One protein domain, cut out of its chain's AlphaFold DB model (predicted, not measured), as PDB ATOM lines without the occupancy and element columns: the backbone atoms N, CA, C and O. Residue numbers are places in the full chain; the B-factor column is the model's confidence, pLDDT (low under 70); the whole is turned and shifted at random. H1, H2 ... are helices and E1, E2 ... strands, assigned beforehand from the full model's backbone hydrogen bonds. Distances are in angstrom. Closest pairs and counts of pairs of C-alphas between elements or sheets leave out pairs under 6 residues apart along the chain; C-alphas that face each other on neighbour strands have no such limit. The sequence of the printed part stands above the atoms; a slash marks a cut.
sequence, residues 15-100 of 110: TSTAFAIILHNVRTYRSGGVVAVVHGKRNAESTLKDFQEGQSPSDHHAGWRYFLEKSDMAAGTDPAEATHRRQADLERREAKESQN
ATOM      1  N   THR A  15      27.049  36.280  26.985       54.81
ATOM      2  CA  THR A  15      28.475  36.082  26.653       54.81
ATOM      3  C   THR A  15      29.361  35.781  27.862       54.81
ATOM      4  O   THR A  15      30.581  35.793  27.755       54.81
ATOM      5  N   SER A  16      28.790  35.548  29.043       68.06
ATOM      6  CA  SER A  16      29.539  35.025  30.205       68.06
ATOM      7  C   SER A  16      28.986  33.689  30.695       68.06
ATOM      8  O   SER A  16      29.683  32.934  31.368       68.06
ATOM      9  N   THR A  17      27.751  33.372  30.308       87.44
ATOM     10  CA  THR A  17      27.056  32.167  30.738       87.44
ATOM     11  C   THR A  17      27.539  30.944  29.960       87.44
ATOM     12  O   THR A  17      27.559  30.937  28.727       87.44
ATOM     13  N   ALA A  18      27.867  29.879  30.685       93.88
ATOM     14  CA  ALA A  18      28.102  28.563  30.116       93.88
ATOM     15  C   ALA A  18      26.883  27.653  30.314       93.88
ATOM     16  O   ALA A  18      26.048  27.847  31.199       93.88
ATOM     17  N   PHE A  19      26.784  26.639  29.466       96.00
ATOM     18  CA  PHE A  19      25.724  25.645  29.496       96.00
ATOM     19  C   PHE A  19      26.334  24.253  29.413       96.00
ATOM     20  O   PHE A  19      27.175  23.990  28.556       96.00
ATOM     21  N   ALA A  20      25.906  23.358  30.294       97.44
ATOM     22  CA  ALA A  20      26.222  21.945  30.212       97.44
ATOM     23  C   ALA A  20      25.179  21.240  29.337       97.44
ATOM     24  O   ALA A  20      23.974  21.442  29.501       97.44
ATOM     25  N   ILE A  21      25.645  20.398  28.423       98.06
ATOM     26  CA  ILE A  21      24.808  19.460  27.680       98.06
ATOM     27  C   ILE A  21      24.879  18.129  28.414       98.06
ATOM     28  O   ILE A  21      25.963  17.584  28.615       98.06
ATOM     29  N   ILE A  22      23.728  17.617  28.837       97.50
ATOM     30  CA  ILE A  22      23.617  16.433  29.692       97.50
ATOM     31  C   ILE A  22      22.900  15.332  28.935       97.50
ATOM     32  O   ILE A  22      21.862  15.577  28.322       97.50
ATOM     33  N   LEU A  23      23.415  14.110  29.030       97.94
ATOM     34  CA  LEU A  23      22.746  12.910  28.555       97.94
ATOM     35  C   LEU A  23      22.015  12.237  29.719       97.94
ATOM     36  O   LEU A  23      22.610  11.921  30.748       97.94
ATOM     37  N   HIS A  24      20.718  11.990  29.565       97.50
ATOM     38  CA  HIS A  24      19.903  11.342  30.590       97.50
ATOM     39  C   HIS A  24      18.925  10.349  29.966       97.50
ATOM     40  O   HIS A  24      18.323  10.618  28.924       97.50
ATOM     41  N   ASN A  25      18.755   9.188  30.594       97.94
ATOM     42  CA  ASN A  25      17.776   8.206  30.165       97.94
ATOM     43  C   ASN A  25      16.428   8.480  30.837       97.94
ATOM     44  O   ASN A  25      16.237   8.161  32.005       97.94
ATOM     45  N   VAL A  26      15.465   8.999  30.079       97.06
ATOM     46  CA  VAL A  26      14.158   9.417  30.616       97.06
ATOM     47  C   VAL A  26      13.259   8.250  31.040       97.06
ATOM     48  O   VAL A  26      12.239   8.466  31.681       97.06
ATOM     49  N   ARG A  27      13.601   7.009  30.661       96.50
ATOM     50  CA  ARG A  27      12.831   5.805  31.021       96.50
ATOM     51  C   ARG A  27      13.337   5.151  32.302       96.50
ATOM     52  O   ARG A  27      12.547   4.623  33.072       96.50
ATOM     53  N   THR A  28      14.652   5.148  32.495       97.25
ATOM     54  CA  THR A  28      15.324   4.468  33.618       97.25
ATOM     55  C   THR A  28      15.886   5.439  34.651       97.25
ATOM     56  O   THR A  28      16.444   4.999  35.650       97.25
ATOM     57  N   TYR A  29      15.777   6.745  34.396       93.94
ATOM     58  CA  TYR A  29      16.351   7.828  35.194       93.94
ATOM     59  C   TYR A  29      17.870   7.725  35.387       93.94
ATOM     60  O   TYR A  29      18.447   8.344  36.281       93.94
ATOM     61  N   ARG A  30      18.555   6.964  34.525       95.31
ATOM     62  CA  ARG A  30      20.012   6.842  34.559       95.31
ATOM     63  C   ARG A  30      20.667   8.077  33.953       95.31
ATOM     64  O   ARG A  30      20.329   8.496  32.848       95.31
ATOM     65  N   SER A  31      21.649   8.624  34.662       93.69
ATOM     66  CA  SER A  31      22.520   9.671  34.131       93.69
ATOM     67  C   SER A  31      23.547   9.075  33.167       93.69
ATOM     68  O   SER A  31      24.180   8.066  33.479       93.69
ATOM     69  N   GLY A  32      23.701   9.702  32.004       95.50
ATOM     70  CA  GLY A  32      24.817   9.503  31.077       95.50
ATOM     71  C   GLY A  32      25.935  10.531  31.277       95.50
ATOM     72  O   GLY A  32      26.956  10.446  30.607       95.50
ATOM     73  N   GLY A  33      25.753  11.476  32.206       96.94
ATOM     74  CA  GLY A  33      26.716  12.529  32.515       96.94
ATOM     75  C   GLY A  33      26.604  13.762  31.619       96.94
ATOM     76  O   GLY A  33      25.718  13.885  30.770       96.94
ATOM     77  N   VAL A  34      27.505  14.708  31.863       97.81
ATOM     78  CA  VAL A  34      27.733  15.864  30.994       97.81
ATOM     79  C   VAL A  34      28.544  15.392  29.790       97.81
ATOM     80  O   VAL A  34      29.535  14.693  29.965       97.81
ATOM     81  N   VAL A  35      28.135  15.777  28.582       97.81
ATOM     82  CA  VAL A  35      28.834  15.437  27.328       97.81
ATOM     83  C   VAL A  35      29.586  16.623  26.725       97.81
ATOM     84  O   VAL A  35      30.516  16.426  25.950       97.81
ATOM     85  N   ALA A  36      29.211  17.852  27.087       97.75
ATOM     86  CA  ALA A  36      29.912  19.071  26.696       97.75
ATOM     87  C   ALA A  36      29.552  20.238  27.626       97.75
ATOM     88  O   ALA A  36      28.444  20.288  28.161       97.75
ATOM     89  N   VAL A  37      30.458  21.211  27.761       97.19
ATOM     90  CA  VAL A  37      30.169  22.517  28.373       97.19
ATOM     91  C   VAL A  37      30.461  23.608  27.349       97.19
ATOM     92  O   VAL A  37      31.603  23.779  26.923       97.19
ATOM     93  N   VAL A  38      29.428  24.335  26.934       96.12
ATOM     94  CA  VAL A  38      29.462  25.266  25.803       96.12
ATOM     95  C   VAL A  38      29.194  26.686  26.277       96.12
ATOM     96  O   VAL A  38      28.341  26.932  27.127       96.12
ATOM     97  N   HIS A  39      29.932  27.633  25.712       94.81
ATOM     98  CA  HIS A  39      29.759  29.043  26.013       94.81
ATOM     99  C   HIS A  39      28.614  29.661  25.207       94.81
ATOM    100  O   HIS A  39      28.611  29.573  23.976       94.81
ATOM    101  N   GLY A  40      27.715  30.368  25.892       92.00
ATOM    102  CA  GLY A  40      26.624  31.120  25.287       92.00
ATOM    103  C   GLY A  40      25.456  30.250  24.824       92.00
ATOM    104  O   GLY A  40      25.622  29.157  24.278       92.00
ATOM    105  N   LYS A  41      24.239  30.767  25.013       92.69
ATOM    106  CA  LYS A  41      22.997  30.013  24.795       92.69
ATOM    107  C   LYS A  41      22.842  29.519  23.357       92.69
ATOM    108  O   LYS A  41      22.579  28.343  23.143       92.69
ATOM    109  N   ARG A  42      23.066  30.395  22.368       93.81
ATOM    110  CA  ARG A  42      22.910  30.053  20.942       93.81
ATOM    111  C   ARG A  42      23.844  28.920  20.511       93.81
ATOM    112  O   ARG A  42      23.418  28.017  19.799       93.81
ATOM    113  N   ASN A  43      25.106  28.970  20.936       94.12
ATOM    114  CA  ASN A  43      26.070  27.921  20.608       94.12
ATOM    115  C   ASN A  43      25.655  26.608  21.268       94.12
ATOM    116  O   ASN A  43      25.666  25.570  20.621       94.12
ATOM    117  N   ALA A  44      25.231  26.670  22.529       95.56
ATOM    118  CA  ALA A  44      24.822  25.495  23.272       95.56
ATOM    119  C   ALA A  44      23.542  24.849  22.695       95.56
ATOM    120  O   ALA A  44      23.473  23.628  22.605       95.56
ATOM    121  N   GLU A  45      22.573  25.642  22.221       96.50
ATOM    122  CA  GLU A  45      21.394  25.159  21.482       96.50
ATOM    123  C   GLU A  45      21.772  24.510  20.142       96.50
ATOM    124  O   GLU A  45      21.239  23.454  19.802       96.50
ATOM    125  N   SER A  46      22.713  25.106  19.400       97.06
ATOM    126  CA  SER A  46      23.224  24.523  18.155       97.06
ATOM    127  C   SER A  46      23.915  23.185  18.416       97.06
ATOM    128  O   SER A  46      23.562  22.186  17.805       97.06
ATOM    129  N   THR A  47      24.835  23.135  19.381       97.56
ATOM    130  CA  THR A  47      25.545  21.902  19.741       97.56
ATOM    131  C   THR A  47      24.591  20.834  20.281       97.56
ATOM    132  O   THR A  47      24.741  19.657  19.966       97.56
ATOM    133  N   LEU A  48      23.574  21.217  21.064       97.88
ATOM    134  CA  LEU A  48      22.526  20.296  21.514       97.88
ATOM    135  C   LEU A  48      21.797  19.667  20.325       97.88
ATOM    136  O   LEU A  48      21.563  18.458  20.325       97.88
ATOM    137  N   LYS A  49      21.446  20.477  19.325       97.88
ATOM    138  CA  LYS A  49      20.791  19.996  18.112       97.88
ATOM    139  C   LYS A  49      21.688  19.015  17.354       97.88
ATOM    140  O   LYS A  49      21.202  17.951  16.986       97.88
ATOM    141  N   ASP A  50      22.981  19.303  17.220       98.19
ATOM    142  CA  ASP A  50      23.937  18.396  16.571       98.19
ATOM    143  C   ASP A  50      24.004  17.033  17.291       98.19
ATOM    144  O   ASP A  50      23.970  15.978  16.653       98.19
ATOM    145  N   PHE A  51      24.016  17.028  18.631       97.50
ATOM    146  CA  PHE A  51      23.950  15.791  19.421       97.50
ATOM    147  C   PHE A  51      22.639  15.023  19.222       97.50
ATOM    148  O   PHE A  51      22.645  13.791  19.188       97.50
ATOM    149  N   GLN A  52      21.514  15.731  19.118       97.00
ATOM    150  CA  GLN A  52      20.202  15.123  18.897       97.00
ATOM    151  C   GLN A  52      20.079  14.533  17.487       97.00
ATOM    152  O   GLN A  52      19.576  13.421  17.343       97.00
ATOM    153  N   GLU A  53      20.565  15.234  16.462       97.00
ATOM    154  CA  GLU A  53      20.571  14.763  15.073       97.00
ATOM    155  C   GLU A  53      21.537  13.588  14.867       97.00
ATOM    156  O   GLU A  53      21.234  12.664  14.115       97.00
ATOM    157  N   GLY A  54      22.670  13.582  15.577       96.56
ATOM    158  CA  GLY A  54      23.634  12.479  15.576       96.56
ATOM    159  C   GLY A  54      23.257  11.294  16.472       96.56
ATOM    160  O   GLY A  54      23.995  10.306  16.518       96.56
ATOM    161  N   GLN A  55      22.145  11.364  17.212       96.38
ATOM    162  CA  GLN A  55      21.767  10.313  18.148       96.38
ATOM    163  C   GLN A  55      21.340   9.035  17.415       96.38
ATOM    164  O   GLN A  55      20.493   9.057  16.521       96.38
ATOM    165  N   SER A  56      21.872   7.887  17.847       97.00
ATOM    166  CA  SER A  56      21.496   6.603  17.257       97.00
ATOM    167  C   SER A  56      20.005   6.288  17.498       97.00
ATOM    168  O   SER A  56      19.486   6.537  18.595       97.00
ATOM    169  N   PRO A  57      19.295   5.673  16.529       97.06
ATOM    170  CA  PRO A  57      17.914   5.239  16.737       97.06
ATOM    171  C   PRO A  57      17.760   4.272  17.918       97.06
ATOM    172  O   PRO A  57      16.741   4.304  18.607       97.06
ATOM    173  N   SER A  58      18.775   3.442  18.181       97.50
ATOM    174  CA  SER A  58      18.825   2.534  19.330       97.50
ATOM    175  C   SER A  58      18.861   3.281  20.659       97.50
ATOM    176  O   SER A  58      18.059   2.971  21.539       97.50
ATOM    177  N   ASP A  59      19.715   4.297  20.804       96.94
ATOM    178  CA  ASP A  59      19.783   5.097  22.031       96.94
ATOM    179  C   ASP A  59      18.505   5.909  22.223       96.94
ATOM    180  O   ASP A  59      17.943   5.971  23.324       96.94
ATOM    181  N   HIS A  60      17.986   6.467  21.127       96.31
ATOM    182  CA  HIS A  60      16.717   7.174  21.140       96.31
ATOM    183  C   HIS A  60      15.570   6.247  21.583       96.31
ATOM    184  O   HIS A  60      14.757   6.631  22.433       96.31
ATOM    185  N   HIS A  61      15.516   5.015  21.067       97.50
ATOM    186  CA  HIS A  61      14.525   4.015  21.464       97.50
ATOM    187  C   HIS A  61      14.714   3.551  22.912       97.50
ATOM    188  O   HIS A  61      13.727   3.371  23.621       97.50
ATOM    189  N   ALA A  62      15.953   3.420  23.388       97.69
ATOM    190  CA  ALA A  62      16.269   3.086  24.777       97.69
ATOM    191  C   ALA A  62      15.908   4.208  25.772       97.69
ATOM    192  O   ALA A  62      15.888   3.975  26.981       97.69
ATOM    193  N   GLY A  63      15.581   5.409  25.282       97.94
ATOM    194  CA  GLY A  63      15.128   6.540  26.094       97.94
ATOM    195  C   GLY A  63      16.223   7.538  26.466       97.94
ATOM    196  O   GLY A  63      15.985   8.398  27.307       97.94
ATOM    197  N   TRP A  64      17.408   7.462  25.865       98.38
ATOM    198  CA  TRP A  64      18.468   8.449  26.080       98.38
ATOM    199  C   TRP A  64      18.124   9.779  25.413       98.38
ATOM    200  O   TRP A  64      17.759   9.799  24.241       98.38
ATOM    201  N   ARG A  65      18.232  10.903  26.119       98.19
ATOM    202  CA  ARG A  65      17.954  12.247  25.590       98.19
ATOM    203  C   ARG A  65      18.993  13.246  26.078       98.19
ATOM    204  O   ARG A  65      19.490  13.122  27.196       98.19
ATOM    205  N   TYR A  66      19.285  14.228  25.230       98.06
ATOM    206  CA  TYR A  66      20.164  15.343  25.556       98.06
ATOM    207  C   TYR A  66      19.363  16.545  26.055       98.06
ATOM    208  O   TYR A  66      18.312  16.863  25.494       98.06
ATOM    209  N   PHE A  67      19.889  17.226  27.070       96.44
ATOM    210  CA  PHE A  67      19.285  18.397  27.699       96.44
ATOM    211  C   PHE A  67      20.308  19.510  27.889       96.44
ATOM    212  O   PHE A  67      21.494  19.244  28.071       96.44
ATOM    213  N   LEU A  68      19.821  20.749  27.883       96.25
ATOM    214  CA  LEU A  68      20.604  21.934  28.205       96.25
ATOM    215  C   LEU A  68      20.397  22.315  29.673       96.25
ATOM    216  O   LEU A  68      19.257  22.429  30.122       96.25
ATOM    217  N   GLU A  69      21.474  22.593  30.395       94.88
ATOM    218  CA  GLU A  69      21.428  23.104  31.766       94.88
ATOM    219  C   GLU A  69      22.373  24.300  31.893       94.88
ATOM    220  O   GLU A  69      23.509  24.254  31.421       94.88
ATOM    221  N   LYS A  70      21.912  25.397  32.507       94.06
ATOM    222  CA  LYS A  70      22.780  26.546  32.799       94.06
ATOM    223  C   LYS A  70      23.842  26.113  33.809       94.06
ATOM    224  O   LYS A  70      23.513  25.456  34.793       94.06
ATOM    225  N   SER A  71      25.093  26.483  33.561       91.44
ATOM    226  CA  SER A  71      26.237  26.014  34.333       91.44
ATOM    227  C   SER A  71      27.175  27.160  34.693       91.44
ATOM    228  O   SER A  71      27.430  28.044  33.876       91.44
ATOM    229  N   ASP A  72      27.739  27.088  35.896       89.75
ATOM    230  CA  ASP A  72      28.816  27.972  36.354       89.75
ATOM    231  C   ASP A  72      30.210  27.411  36.000       89.75
ATOM    232  O   ASP A  72      31.240  28.014  36.301       89.75
ATOM    233  N   MET A  73      30.268  26.233  35.364       92.00
ATOM    234  CA  MET A  73      31.513  25.637  34.880       92.00
ATOM    235  C   MET A  73      32.048  26.397  33.665       92.00
ATOM    236  O   MET A  73      31.283  26.865  32.824       92.00
ATOM    237  N   ALA A  74      33.371  26.458  33.516       92.69
ATOM    238  CA  ALA A  74      33.980  27.054  32.334       92.69
ATOM    239  C   ALA A  74      33.627  26.251  31.070       92.69
ATOM    240  O   ALA A  74      33.607  25.016  31.078       92.69
ATOM    241  N   ALA A  75      33.379  26.939  29.957       93.12
ATOM    242  CA  ALA A  75      33.221  26.266  28.674       93.12
ATOM    243  C   ALA A  75      34.493  25.486  28.307       93.12
ATOM    244  O   ALA A  75      35.603  25.937  28.582       93.12
ATOM    245  N   GLY A  76      34.320  24.310  27.707       92.88
ATOM    246  CA  GLY A  76      35.420  23.390  27.420       92.88
ATOM    247  C   GLY A  76      35.925  22.588  28.626       92.88
ATOM    248  O   GLY A  76      36.901  21.862  28.470       92.88
ATOM    249  N   THR A  77      35.283  22.685  29.800       95.06
ATOM    250  CA  THR A  77      35.550  21.755  30.917       95.06
ATOM    251  C   THR A  77      35.387  20.316  30.429       95.06
ATOM    252  O   THR A  77      34.430  20.012  29.709       95.06
ATOM    253  N   ASP A  78      36.312  19.442  30.831       97.50
ATOM    254  CA  ASP A  78      36.285  18.026  30.476       97.50
ATOM    255  C   ASP A  78      34.939  17.379  30.874       97.50
ATOM    256  O   ASP A  78      34.450  17.631  31.977       97.50
ATOM    257  N   PRO A  79      34.310  16.552  30.018       96.69
ATOM    258  CA  PRO A  79      33.010  15.946  30.313       96.69
ATOM    259  C   PRO A  79      32.967  15.107  31.600       96.69
ATOM    260  O   PRO A  79      31.969  15.147  32.331       96.69
ATOM    261  N   ALA A  80      34.034  14.365  31.917       96.69
ATOM    262  CA  ALA A  80      34.088  13.568  33.139       96.69
ATOM    263  C   ALA A  80      34.209  14.484  34.362       96.69
ATOM    264  O   ALA A  80      33.438  14.348  35.316       96.69
ATOM    265  N   GLU A  81      35.093  15.481  34.304       96.81
ATOM    266  CA  GLU A  81      35.201  16.501  35.350       96.81
ATOM    267  C   GLU A  81      33.876  17.253  35.557       96.81
ATOM    268  O   GLU A  81      33.409  17.407  36.689       96.81
ATOM    269  N   ALA A  82      33.233  17.684  34.473       96.94
ATOM    270  CA  ALA A  82      31.960  18.392  34.513       96.94
ATOM    271  C   ALA A  82      30.848  17.528  35.124       96.94
ATOM    272  O   ALA A  82      30.021  18.023  35.890       96.94
ATOM    273  N   THR A  83      30.861  16.222  34.843       97.31
ATOM    274  CA  THR A  83      29.947  15.256  35.464       97.31
ATOM    275  C   THR A  83      30.167  15.180  36.971       97.31
ATOM    276  O   THR A  83      29.201  15.277  37.728       97.31
ATOM    277  N   HIS A  84      31.420  15.068  37.421       96.25
ATOM    278  CA  HIS A  84      31.746  15.034  38.846       96.25
ATOM    279  C   HIS A  84      31.331  16.318  39.570       96.25
ATOM    280  O   HIS A  84      30.726  16.249  40.640       96.25
ATOM    281  N   ARG A  85      31.606  17.487  38.982       94.81
ATOM    282  CA  ARG A  85      31.216  18.784  39.558       94.81
ATOM    283  C   ARG A  85      29.699  18.919  39.665       94.81
ATOM    284  O   ARG A  85      29.195  19.234  40.739       94.81
ATOM    285  N   ARG A  86      28.972  18.604  38.587       94.19
ATOM    286  CA  ARG A  86      27.503  18.633  38.576       94.19
ATOM    287  C   ARG A  86      26.915  17.707  39.642       94.19
ATOM    288  O   ARG A  86      25.981  18.097  40.334       94.19
ATOM    289  N   GLN A  87      27.464  16.502  39.785       93.19
ATOM    290  CA  GLN A  87      27.014  15.541  40.789       93.19
ATOM    291  C   GLN A  87      27.248  16.060  42.217       93.19
ATOM    292  O   GLN A  87      26.324  16.052  43.027       93.19
ATOM    293  N   ALA A  88      28.436  16.600  42.500       93.00
ATOM    294  CA  ALA A  88      28.744  17.186  43.803       93.00
ATOM    295  C   ALA A  88      27.830  18.376  44.146       93.00
ATOM    296  O   ALA A  88      27.448  18.562  45.302       93.00
ATOM    297  N   ASP A  89      27.457  19.190  43.158       90.44
ATOM    298  CA  ASP A  89      26.545  20.314  43.374       90.44
ATOM    299  C   ASP A  89      25.103  19.867  43.638       90.44
ATOM    300  O   ASP A  89      24.425  20.495  44.456       90.44
ATOM    301  N   LEU A  90      24.644  18.777  43.015       88.62
ATOM    302  CA  LEU A  90      23.354  18.160  43.339       88.62
ATOM    303  C   LEU A  90      23.343  17.633  44.779       88.62
ATOM    304  O   LEU A  90      22.475  18.019  45.556       88.62
ATOM    305  N   GLU A  91      24.364  16.871  45.171       92.31
ATOM    306  CA  GLU A  91      24.497  16.331  46.533       92.31
ATOM    307  C   GLU A  91      24.522  17.443  47.593       92.31
ATOM    308  O   GLU A  91      23.893  17.339  48.646       92.31
ATOM    309  N   ARG A  92      25.199  18.563  47.307       90.00
ATOM    310  CA  ARG A  92      25.206  19.743  48.189       90.00
ATOM    311  C   ARG A  92      23.831  20.391  48.326       90.00
ATOM    312  O   ARG A  92      23.536  20.930  49.393       90.00
ATOM    313  N   ARG A  93      23.025  20.421  47.261       87.69
ATOM    314  CA  ARG A  93      21.660  20.974  47.293       87.69
ATOM    315  C   ARG A  93      20.738  20.058  48.096       87.69
ATOM    316  O   ARG A  93      20.104  20.535  49.033       87.69
ATOM    317  N   GLU A  94      20.778  18.756  47.827       87.88
ATOM    318  CA  GLU A  94      20.005  17.737  48.550       87.88
ATOM    319  C   GLU A  94      20.339  17.711  50.054       87.88
ATOM    320  O   GLU A  94      19.445  17.633  50.902       87.88
ATOM    321  N   ALA A  95      21.619  17.860  50.411       86.00
ATOM    322  CA  ALA A  95      22.052  17.925  51.806       86.00
ATOM    323  C   ALA A  95      21.513  19.164  52.547       86.00
ATOM    324  O   ALA A  95      21.191  19.076  53.731       86.00
ATOM    325  N   LYS A  96      21.399  20.314  51.868       85.19
ATOM    326  CA  LYS A  96      20.817  21.536  52.453       85.19
ATOM    327  C   LYS A  96      19.307  21.417  52.643       85.19
ATOM    328  O   LYS A  96      18.783  21.924  53.629       85.19
ATOM    329  N   GLU A  97      18.615  20.752  51.721       79.69
ATOM    330  CA  GLU A  97      17.168  20.532  51.806       79.69
ATOM    331  C   GLU A  97      16.815  19.555  52.935       79.69
ATOM    332  O   GLU A  97      15.913  19.831  53.721       79.69
ATOM    333  N   SER A  98      17.609  18.494  53.112       70.94
ATOM    334  CA  SER A  98      17.418  17.498  54.179       70.94
ATOM    335  C   SER A  98      17.629  18.052  55.601       70.94
ATOM    336  O   SER A  98      17.208  17.440  56.577       70.94
ATOM    337  N   GLN A  99      18.286  19.208  55.750       61.25
ATOM    338  CA  GLN A  99      18.460  19.891  57.042       61.25
ATOM    339  C   GLN A  99      17.284  20.812  57.405       61.25
ATOM    340  O   GLN A  99      17.186  21.244  58.551       61.25
ATOM    341  N   ASN A 100      16.397  21.106  56.448       57.19
ATOM    342  CA  ASN A 100      15.269  22.024  56.609       57.19
ATOM    343  C   ASN A 100      13.921  21.316  56.812       57.19
ATOM    344  O   ASN A 100      12.888  21.987  56.795       57.19
TER     345      ASN A 100
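AT A GLANCE: This is residues 15 to 100 of the 110 residues of an uncharacterized protein of Acidobacteria bacterium (UniProt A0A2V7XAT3). A small, strongly twisted sheet of three strands forms the core, with H1 packed along one face and H3 crossing the opposite face; residues 88 to 100, of which 88 to 97 belong to H3, stick out from the body as an arm. H2 is a short helix beside one end of the sheet. The printed part has 86 residues with three named helices and three named strands, in the order E1, E2, H1, H2, E3, H3; the sheet runs E2, E1, E3, all antiparallel, and the class is mixed. It is compact, with a radius of gyration of the C-alphas of 13.8 A and spans of 43 by 35 by 20 A.

HOW THE PARTS SIT: Inner strand E1, residues 18 to 25, is antiparallel to E2, residues 31 to 39, in a hairpin, with N 21 and O 36 2.8 A apart, within hydrogen-bond range. On its other side E1 is antiparallel to E3, residues 64 to 71, with N 22 and O 67 at 2.9 A. H1, residues 41 to 53, is on the sheet at a height of 8.9 A and runs along the strands, over E1, at 21 degrees to it on the local plane; it only just misses lying over E3 too, where 2 of its C-alphas fall. The closest C-alphas of H1 and E2 are those of Val 38 and Ala 44, 5.3 A apart. H3, residues 79 to 97, is on the opposite face at a height of 7.5 A and runs across the strands, at 85 degrees to E1 on the local plane; it touches E2, closest at the C-alphas of Val 34 and Thr 83, 5.0 A. These make three layers, helices on both faces of a sheet. E2, H1 H2 and E3 form a split strand-helix-strand unit, two strands running the same way with E1 between them, and its crossover is right-handed. H2, residues 57 to 62, only grazes the sheet, and H1 and H3 are apart. In H1, H2 and H3 every O i to N i+4 pair is within hydrogen-bond range.

IN THESE COORDINATES: E1 begins at C-alpha 18 (28.102, 28.563, 30.116) and is 22.8 A long; E2 is 22.2 A, E3 20.9 A and H1 18.2 A. H2 measures 8.5 A. H3, 27.1 A long, ends at C-alpha 97 (17.168, 20.532, 51.806).

THE WHOLE: The two C-alphas farthest apart, those of Pro 57 and Asn 100, are 43.3 A apart. The printed part has no cut, and no link is long. The mean pLDDT of the printed part is 93.1; residues 15 to 16 and 99 to 100 are under 70.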